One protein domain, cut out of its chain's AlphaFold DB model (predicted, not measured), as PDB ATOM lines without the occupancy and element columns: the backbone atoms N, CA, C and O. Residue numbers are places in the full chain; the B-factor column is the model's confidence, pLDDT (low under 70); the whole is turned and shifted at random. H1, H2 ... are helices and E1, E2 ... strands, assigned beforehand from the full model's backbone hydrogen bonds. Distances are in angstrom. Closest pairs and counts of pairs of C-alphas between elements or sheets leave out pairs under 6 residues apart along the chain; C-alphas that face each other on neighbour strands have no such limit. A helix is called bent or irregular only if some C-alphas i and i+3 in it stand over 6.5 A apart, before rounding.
ATOM      1  N   THR A  44     -44.368  79.792 150.571       97.12
ATOM      2  CA  THR A  44     -45.808  80.027 150.389       97.12
ATOM      3  C   THR A  44     -46.046  80.760 149.074       97.12
ATOM      4  O   THR A  44     -45.464  81.817 148.826       97.12
ATOM      5  N   THR A  45     -46.905  80.213 148.214       97.44
ATOM      6  CA  THR A  45     -47.272  80.837 146.938       97.44
ATOM      7  C   THR A  45     -48.494  81.740 147.079       97.44
ATOM      8  O   THR A  45     -49.460  81.436 147.778       97.44
ATOM      9  N   ALA A  46     -48.495  82.860 146.355       97.56
ATOM     10  CA  ALA A  46     -49.650  83.751 146.307       97.56
ATOM     11  C   ALA A  46     -50.832  83.123 145.543       97.56
ATOM     12  O   ALA A  46     -50.661  82.294 144.648       97.56
ATOM     13  N   LYS A  47     -52.053  83.585 145.833       96.94
ATOM     14  CA  LYS A  47     -53.276  83.141 145.139       96.94
ATOM     15  C   LYS A  47     -53.275  83.458 143.636       96.94
ATOM     16  O   LYS A  47     -53.881  82.728 142.862       96.94
ATOM     17  N   ASN A  48     -52.629  84.546 143.228       96.69
ATOM     18  CA  ASN A  48     -52.554  85.025 141.843       96.69
ATOM     19  C   ASN A  48     -51.177  84.775 141.196       96.69
ATOM     20  O   ASN A  48     -50.803  85.484 140.264       96.69
ATOM     21  N   ILE A  49     -50.406  83.815 141.717       97.69
ATOM     22  CA  ILE A  49     -49.062  83.492 141.231       97.69
ATOM     23  C   ILE A  49     -49.110  82.937 139.795       97.69
ATOM     24  O   ILE A  49     -50.055  82.237 139.426       97.69
ATOM     25  N   ASN A  50     -48.084  83.249 138.995       97.31
ATOM     26  CA  ASN A  50     -47.918  82.775 137.614       97.31
ATOM     27  C   ASN A  50     -49.216  82.838 136.764       97.31
ATOM     28  O   ASN A  50     -49.726  81.802 136.313       97.31
ATOM     29  N   PRO A  51     -49.819  84.030 136.596       98.06
ATOM     30  CA  PRO A  51     -51.038  84.166 135.816       98.06
ATOM     31  C   PRO A  51     -50.759  83.951 134.325       98.06
ATOM     32  O   PRO A  51     -49.729  84.374 133.807       98.06
ATOM     33  N   ASN A  52     -51.700  83.326 133.624       96.38
ATOM     34  CA  ASN A  52     -51.692  83.288 132.160       96.38
ATOM     35  C   ASN A  52     -52.272  84.582 131.561       96.38
ATOM     36  O   ASN A  52     -52.713  85.473 132.288       96.38
ATOM     37  N   ASP A  53     -52.370  84.644 130.232       97.69
ATOM     38  CA  ASP A  53     -52.900  85.798 129.485       97.69
ATOM     39  C   ASP A  53     -54.346  86.187 129.858       97.69
ATOM     40  O   ASP A  53     -54.802  87.284 129.541       97.69
ATOM     41  N   LYS A  54     -55.086  85.304 130.545       97.12
ATOM     42  CA  LYS A  54     -56.447  85.554 131.051       97.12
ATOM     43  C   LYS A  54     -56.476  85.957 132.532       97.12
ATOM     44  O   LYS A  54     -57.557  86.073 133.105       97.12
ATOM     45  N   GLY A  55     -55.319  86.119 133.172       96.62
ATOM     46  CA  GLY A  55     -55.193  86.425 134.599       96.62
ATOM     47  C   GLY A  55     -55.444  85.235 135.533       96.62
ATOM     48  O   GLY A  55     -55.527  85.420 136.746       96.62
ATOM     49  N   VAL A  56     -55.579  84.014 135.002       97.75
ATOM     50  CA  VAL A  56     -55.819  82.810 135.813       97.75
ATOM     51  C   VAL A  56     -54.486  82.286 136.334       97.75
ATOM     52  O   VAL A  56     -53.583  82.055 135.534       97.75
ATOM     53  N   ALA A  57     -54.375  82.097 137.651       98.25
ATOM     54  CA  ALA A  57     -53.174  81.589 138.318       98.25
ATOM     55  C   ALA A  57     -52.838  80.151 137.895       98.25
ATOM     56  O   ALA A  57     -53.738  79.318 137.771       98.25
ATOM     57  N   ASN A  58     -51.549  79.848 137.721       98.31
ATOM     58  CA  ASN A  58     -51.061  78.526 137.315       98.31
ATOM     59  C   ASN A  58     -49.971  78.018 138.271       98.31
ATOM     60  O   ASN A  58     -49.336  78.812 138.968       98.31
ATOM     61  N   PRO A  59     -49.712  76.698 138.297       97.94
ATOM     62  CA  PRO A  59     -48.561  76.146 139.001       97.94
ATOM     63  C   PRO A  59     -47.238  76.699 138.462       97.94
ATOM     64  O   PRO A  59     -47.154  77.112 137.303       97.94
ATOM     65  N   LEU A  60     -46.185  76.651 139.273       96.50
ATOM     66  CA  LEU A  60     -44.823  76.968 138.838       96.50
ATOM     67  C   LEU A  60     -43.804  76.031 139.483       96.50
ATOM     68  O   LEU A  60     -44.035  75.494 140.565       96.50
ATOM     69  N   ARG A  61     -42.672  75.821 138.808       96.25
ATOM     70  CA  ARG A  61     -41.535  75.083 139.364       96.25
ATOM     71  C   ARG A  61     -40.657  76.045 140.160       96.25
ATOM     72  O   ARG A  61     -40.242  77.068 139.626       96.25
ATOM     73  N   ILE A  62     -40.369  75.706 141.409       95.81
ATOM     74  CA  ILE A  62     -39.410  76.408 142.263       95.81
ATOM     75  C   ILE A  62     -38.185  75.525 142.431       95.81
ATOM     76  O   ILE A  62     -38.299  74.336 142.733       95.81
ATOM     77  N   THR A  63     -37.013  76.130 142.283       95.31
ATOM     78  CA  THR A  63     -35.733  75.506 142.594       95.31
ATOM     79  C   THR A  63     -34.991  76.394 143.585       95.31
ATOM     80  O   THR A  63     -34.855  77.593 143.350       95.31
ATOM     81  N   VAL A  64     -34.543  75.824 144.703       94.44
ATOM     82  CA  VAL A  64     -33.762  76.540 145.723       94.44
ATOM     83  C   VAL A  64     -32.329  76.039 145.667       94.44
ATOM     84  O   VAL A  64     -32.092  74.829 145.615       94.44
ATOM     85  N   TYR A  65     -31.389  76.977 145.700       94.62
ATOM     86  CA  TYR A  65     -29.963  76.699 145.685       94.62
ATOM     87  C   TYR A  65     -29.295  77.272 146.932       94.62
ATOM     88  O   TYR A  65     -29.532  78.424 147.296       94.62
ATOM     89  N   THR A  66     -28.419  76.488 147.548       93.56
ATOM     90  CA  THR A  66     -27.400  77.001 148.461       93.56
ATOM     91  C   THR A  66     -26.233  77.501 147.626       93.56
ATOM     92  O   THR A  66     -25.759  76.795 146.736       93.56
ATOM     93  N   LEU A  67     -25.762  78.715 147.903       95.25
ATOM     94  CA  LEU A  67     -24.689  79.360 147.149       95.25
ATOM     95  C   LEU A  67     -23.470  79.580 148.047       95.25
ATOM     96  O   LEU A  67     -23.596  80.124 149.141       95.25
ATOM     97  N   LYS A  68     -22.282  79.208 147.561       94.50
ATOM     98  CA  LYS A  68     -20.997  79.582 148.173       94.50
ATOM     99  C   LYS A  68     -20.675  81.058 147.921       94.50
ATOM    100  O   LYS A  68     -20.132  81.724 148.795       94.50
ATOM    101  N   ASN A  69     -21.018  81.554 146.731       93.31
ATOM    102  CA  ASN A  69     -20.943  82.958 146.329       93.31
ATOM    103  C   ASN A  69     -22.138  83.275 145.399       93.31
ATOM    104  O   ASN A  69     -22.616  82.406 144.672       93.31
ATOM    105  N   THR A  70     -22.656  84.506 145.453       95.69
ATOM    106  CA  THR A  70     -23.810  84.957 144.663       95.69
ATOM    107  C   THR A  70     -23.469  85.583 143.310       95.69
ATOM    108  O   THR A  70     -24.377  85.753 142.502       95.69
ATOM    109  N   ASP A  71     -22.217  85.966 143.060       95.44
ATOM    110  CA  ASP A  71     -21.841  86.827 141.929       95.44
ATOM    111  C   ASP A  71     -22.083  86.150 140.575       95.44
ATOM    112  O   ASP A  71     -22.726  86.718 139.688       95.44
ATOM    113  N   GLU A  72     -21.634  84.904 140.429       94.12
ATOM    114  CA  GLU A  72     -21.814  84.136 139.194       94.12
ATOM    115  C   GLU A  72     -23.284  83.757 138.978       94.12
ATOM    116  O   GLU A  72     -23.805  83.891 137.875       94.12
ATOM    117  N   PHE A  73     -23.995  83.379 140.047       95.88
ATOM    118  CA  PHE A  73     -25.428  83.081 139.972       95.88
ATOM    119  C   PHE A  73     -26.235  84.301 139.508       95.88
ATOM    120  O   PHE A  73     -27.119  84.176 138.672       95.88
ATOM    121  N   LYS A  74     -25.919  85.498 140.021       95.88
ATOM    122  CA  LYS A  74     -26.615  86.745 139.659       95.88
ATOM    123  C   LYS A  74     -26.283  87.254 138.258       95.88
ATOM    124  O   LYS A  74     -27.076  88.005 137.701       95.88
ATOM    125  N   SER A  75     -25.110  86.914 137.730       95.50
ATOM    126  CA  SER A  75     -24.675  87.332 136.391       95.50
ATOM    127  C   SER A  75     -25.007  86.313 135.299       95.50
ATOM    128  O   SER A  75     -24.941  86.658 134.121       95.50
ATOM    129  N   SER A  76     -25.390  85.090 135.674       95.88
ATOM    130  CA  SER A  76     -25.801  84.035 134.745       95.88
ATOM    131  C   SER A  76     -27.239  84.223 134.265       95.88
ATOM    132  O   SER A  76     -28.106  84.694 135.004       95.88
ATOM    133  N   ASP A  77     -27.512  83.812 133.028       95.88
ATOM    134  CA  ASP A  77     -28.877  83.762 132.511       95.88
ATOM    135  C   ASP A  77     -29.654  82.540 133.034       95.88
ATOM    136  O   ASP A  77     -29.117  81.627 133.669       95.88
ATOM    137  N   PHE A  78     -30.961  82.531 132.762       94.25
ATOM    138  CA  PHE A  78     -31.865  81.486 133.234       94.25
ATOM    139  C   PHE A  78     -31.474  80.084 132.739       94.25
ATOM    140  O   PHE A  78     -31.498  79.142 133.531       94.25
ATOM    141  N   PHE A  79     -31.098  79.926 131.466       94.25
ATOM    142  CA  PHE A  79     -30.755  78.619 130.888       94.25
ATOM    143  C   PHE A  79     -29.428  78.093 131.436       94.25
ATOM    144  O   PHE A  79     -29.305  76.913 131.764       94.25
ATOM    145  N   THR A  80     -28.466  78.988 131.650       94.62
ATOM    146  CA  THR A  80     -27.198  78.685 132.311       94.62
ATOM    147  C   THR A  80     -27.440  78.155 133.722       94.62
ATOM    148  O   THR A  80     -26.841  77.158 134.111       94.62
ATOM    149  N   ILE A  81     -28.346  78.763 134.492       95.38
ATOM    150  CA  ILE A  81     -28.644  78.326 135.866       95.38
ATOM    151  C   ILE A  81     -29.425  77.000 135.894       95.38
ATOM    152  O   ILE A  81     -29.215  76.168 136.783       95.38
ATOM    153  N   THR A  82     -30.362  76.811 134.962       91.94
ATOM    154  CA  THR A  82     -31.359  75.729 135.043       91.94
ATOM    155  C   THR A  82     -31.018  74.475 134.245       91.94
ATOM    156  O   THR A  82     -31.443  73.391 134.647       91.94
ATOM    157  N   GLU A  83     -30.234  74.590 133.172       87.94
ATOM    158  CA  GLU A  83     -29.980  73.495 132.230       87.94
ATOM    159  C   GLU A  83     -28.484  73.240 132.027       87.94
ATOM    160  O   GLU A  83     -27.987  72.159 132.349       87.94
ATOM    161  N   GLU A  84     -27.759  74.229 131.499       84.94
ATOM    162  CA  GLU A  84     -26.411  74.004 130.969       84.94
ATOM    163  C   GLU A  84     -25.346  74.002 132.069       84.94
ATOM    164  O   GLU A  84     -24.585  73.039 132.187       84.94
ATOM    165  N   GLY A  85     -25.326  75.056 132.893       82.75
ATOM    166  CA  GLY A  85     -24.388  75.344 133.982       82.75
ATOM    167  C   GLY A  85     -22.907  75.356 133.594       82.75
ATOM    168  O   GLY A  85     -22.349  74.359 133.126       82.75
ATOM    169  N   THR A  86     -22.216  76.454 133.898       90.00
ATOM    170  CA  THR A  86     -20.751  76.508 133.800       90.00
ATOM    171  C   THR A  86     -20.115  75.613 134.877       90.00
ATOM    172  O   THR A  86     -20.713  75.393 135.936       90.00
ATOM    173  N   PRO A  87     -18.901  75.076 134.654       92.06
ATOM    174  CA  PRO A  87     -18.187  74.322 135.685       92.06
ATOM    175  C   PRO A  87     -18.006  75.121 136.985       92.06
ATOM    176  O   PRO A  87     -18.250  74.594 138.066       92.06
ATOM    177  N   SER A  88     -17.669  76.408 136.875       92.75
ATOM    178  CA  SER A  88     -17.499  77.321 138.009       92.75
ATOM    179  C   SER A  88     -18.796  77.560 138.784       92.75
ATOM    180  O   SER A  88     -18.790  77.472 140.013       92.75
ATOM    181  N   LEU A  89     -19.923  77.770 138.092       93.81
ATOM    182  CA  LEU A  89     -21.224  77.941 138.735       93.81
ATOM    183  C   LEU A  89     -21.650  76.656 139.449       93.81
ATOM    184  O   LEU A  89     -22.078  76.709 140.600       93.81
ATOM    185  N   LYS A  90     -21.468  75.491 138.810       91.81
ATOM    186  CA  LYS A  90     -21.780  74.174 139.396       91.81
ATOM    187  C   LYS A  90     -20.983  73.883 140.669       91.81
ATOM    188  O   LYS A  90     -21.497  73.224 141.564       91.81
ATOM    189  N   GLU A  91     -19.753  74.376 140.782       94.00
ATOM    190  CA  GLU A  91     -18.960  74.251 142.011       94.00
ATOM    191  C   GLU A  91     -19.421  75.201 143.126       94.00
ATOM    192  O   GLU A  91     -19.183  74.932 144.312       94.00
ATOM    193  N   GLN A  92     -20.058  76.313 142.761       94.12
ATOM    194  CA  GLN A  92     -20.497  77.361 143.678       94.12
ATOM    195  C   GLN A  92     -21.950  77.227 144.126       94.12
ATOM    196  O   GLN A  92     -22.324  77.886 145.096       94.12
ATOM    197  N   MET A  93     -22.754  76.382 143.480       94.25
ATOM    198  CA  MET A  93     -24.158  76.192 143.824       94.25
ATOM    199  C   MET A  93     -24.516  74.731 144.079       94.25
ATOM    200  O   MET A  93     -24.080  73.825 143.376       94.25
ATOM    201  N   GLU A  94     -25.383  74.510 145.057       93.31
ATOM    202  CA  GLU A  94     -25.962  73.208 145.368       93.31
ATOM    203  C   GLU A  94     -27.482  73.321 145.342       93.31
ATOM    204  O   GLU A  94     -28.060  74.164 146.025       93.31
ATOM    205  N   LYS A  95     -28.148  72.474 144.557       93.50
ATOM    206  CA  LYS A  95     -29.610  72.426 144.512       93.50
ATOM    207  C   LYS A  95     -30.138  71.715 145.761       93.50
ATOM    208  O   LYS A  95     -29.876  70.529 145.935       93.50
ATOM    209  N   VAL A  96     -30.915  72.418 146.584       93.12
ATOM    210  CA  VAL A  96     -31.479  71.886 147.840       93.12
ATOM    211  C   VAL A  96     -32.986  71.632 147.777       93.12
ATOM    212  O   VAL A  96     -33.514  70.865 148.576       93.12
ATOM    213  N   PHE A  97     -33.685  72.226 146.805       93.25
ATOM    214  CA  PHE A  97     -35.099  71.954 146.537       93.25
ATOM    215  C   PHE A  97     -35.395  72.077 145.039       93.25
ATOM    216  O   PHE A  97     -34.851  72.958 144.377       93.25
ATOM    217  N   ASP A  98     -36.277  71.222 144.518       94.88
ATOM    218  CA  ASP A  98     -36.839  71.287 143.162       94.88
ATOM    219  C   ASP A  98     -38.256  70.724 143.206       94.88
ATOM    220  O   ASP A  98     -38.456  69.548 143.520       94.88
ATOM    221  N   GLY A  99     -39.254  71.550 142.924       95.50
ATOM    222  CA  GLY A  99     -40.631  71.102 143.024       95.50
ATOM    223  C   GLY A  99     -41.610  72.015 142.324       95.50
ATOM    224  O   GLY A  99     -41.369  73.204 142.141       95.50
ATOM    225  N   ILE A 100     -42.749  71.445 141.948       97.25
ATOM    226  CA  ILE A 100     -43.901  72.221 141.498       97.25
ATOM    227  C   ILE A 100     -44.672  72.690 142.734       97.25
ATOM    228  O   ILE A 100     -44.886  71.914 143.674       97.25
ATOM    229  N   MET A 101     -45.074  73.957 142.718       97.69
ATOM    230  CA  MET A 101     -45.986  74.545 143.688       97.69
ATOM    231  C   MET A 101     -47.244  75.065 142.998       97.69
ATOM    232  O   MET A 101     -47.182  75.693 141.937       97.69
ATOM    233  N   LEU A 102     -48.390  74.776 143.604       98.06
ATOM    234  CA  LEU A 102     -49.707  75.250 143.205       98.06
ATOM    235  C   LEU A 102     -49.955  76.660 143.761       98.06
ATOM    236  O   LEU A 102     -49.281  77.063 144.708       98.06
ATOM    237  N   PRO A 103     -50.918  77.424 143.222       98.12
ATOM    238  CA  PRO A 103     -51.359  78.671 143.843       98.12
ATOM    239  C   PRO A 103     -51.918  78.451 145.258       98.12
ATOM    240  O   PRO A 103     -52.714  77.536 145.467       98.12
ATOM    241  N   ASN A 104     -51.563  79.335 146.198       97.38
ATOM    242  CA  ASN A 104     -52.001  79.288 147.601       97.38
ATOM    243  C   ASN A 104     -51.591  77.997 148.349       97.38
ATOM    244  O   ASN A 104     -52.345  77.492 149.183       97.38
ATOM    245  N   GLU A 105     -50.414  77.460 148.027       97.69
ATOM    246  CA  GLU A 105     -49.800  76.290 148.664       97.69
ATOM    247  C   GLU A 105     -48.652  76.725 149.585       97.69
ATOM    248  O   GLU A 105     -47.882  77.623 149.237       97.69
ATOM    249  N   THR A 106     -48.511  76.040 150.722       97.06
ATOM    250  CA  THR A 106     -47.389  76.199 151.656       97.06
ATOM    251  C   THR A 106     -46.618  74.883 151.785       97.06
ATOM    252  O   THR A 106     -47.228  73.823 151.943       97.06
ATOM    253  N   LYS A 107     -45.283  74.948 151.723       93.38
ATOM    254  CA  LYS A 107     -44.346  73.835 151.956       93.38
ATOM    255  C   LYS A 107     -43.238  74.271 152.912       93.38
ATOM    256  O   LYS A 107     -42.818  75.422 152.855       93.38
ATOM    257  N   THR A 108     -42.759  73.351 153.744       89.44
ATOM    258  CA  THR A 108     -41.698  73.562 154.746       89.44
ATOM    259  C   THR A 108     -40.518  72.636 154.488       89.44
ATOM    260  O   THR A 108     -40.752  71.560 153.887       89.44
TER     261      THR A 108
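What this domain is: This is residues 44 to 108 of the 108 residues of an uncharacterized protein of Yersinia enterocolitica W22703 (UniProt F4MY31). A long two-stranded ribbon, E1 and E2, has a loose cluster of three short helices, H1, H2 and H3, at one end and the unnamed stretches 44 to 59 and 102 to 108 at the other. The chain runs out along E1, passes through the helices and comes back along E2, which bends on the way. The printed part has 65 residues, with two named strands and three named helices in the order E1, H1, H2, H3, E2; the sheet is antiparallel and the class is mixed, helices and strands. The whole is loose, with a radius of gyration of the C-alphas of 14.3 A and spans of 39 by 28 by 17 A.

How they stand to each other: E1, residues 60 to 67, and E2, residues 93 to 101, are antiparallel neighbours at 161 degrees. N 62 and O 99, 2.8 A, and N 94 and O 66, 2.9 A, are within hydrogen-bond range. H1, residues 71 to 75, is close to but not clearly touching H2, residues 78 to 84; their closest C-alphas, Phe 73 and Ile 81, are 7.1 A apart. H3, residues 87 to 92, is close to but not clearly touching H1, with the C-alphas of Glu 72 and Leu 89 closest at 6.2 A. H2 and H3 are also close but not clearly touching, the closest C-alphas being Ile 81 and Leu 89 at 8.0 A, and run opposite ways at a steep tilt of 61 degrees. H2 is apart from E1 and E2. Every O i to N i+4 pair is within hydrogen-bond range in H1 and H3, and 2 of 3 are in H2.

Where its parts are: E1 begins at C-alpha 60 (-44.823, 76.968, 138.838) and is 21.9 A long. H1, H2 and H3 measure 6.2 A, 9.5 A and 8.9 A; H2 is irregular, but only just, with C-alphas 81 and 84 6.9 A apart. E2, 21.9 A, bends by 54 degrees at residue 96 and ends at C-alpha 101 (-45.986, 74.545, 143.688).

The domain as a whole: The two farthest C-alphas, Lys 54 and Glu 91, are 40.7 A apart. The printed part has no cut, the four links are tight, and no printed residue is under 70 in pLDDT.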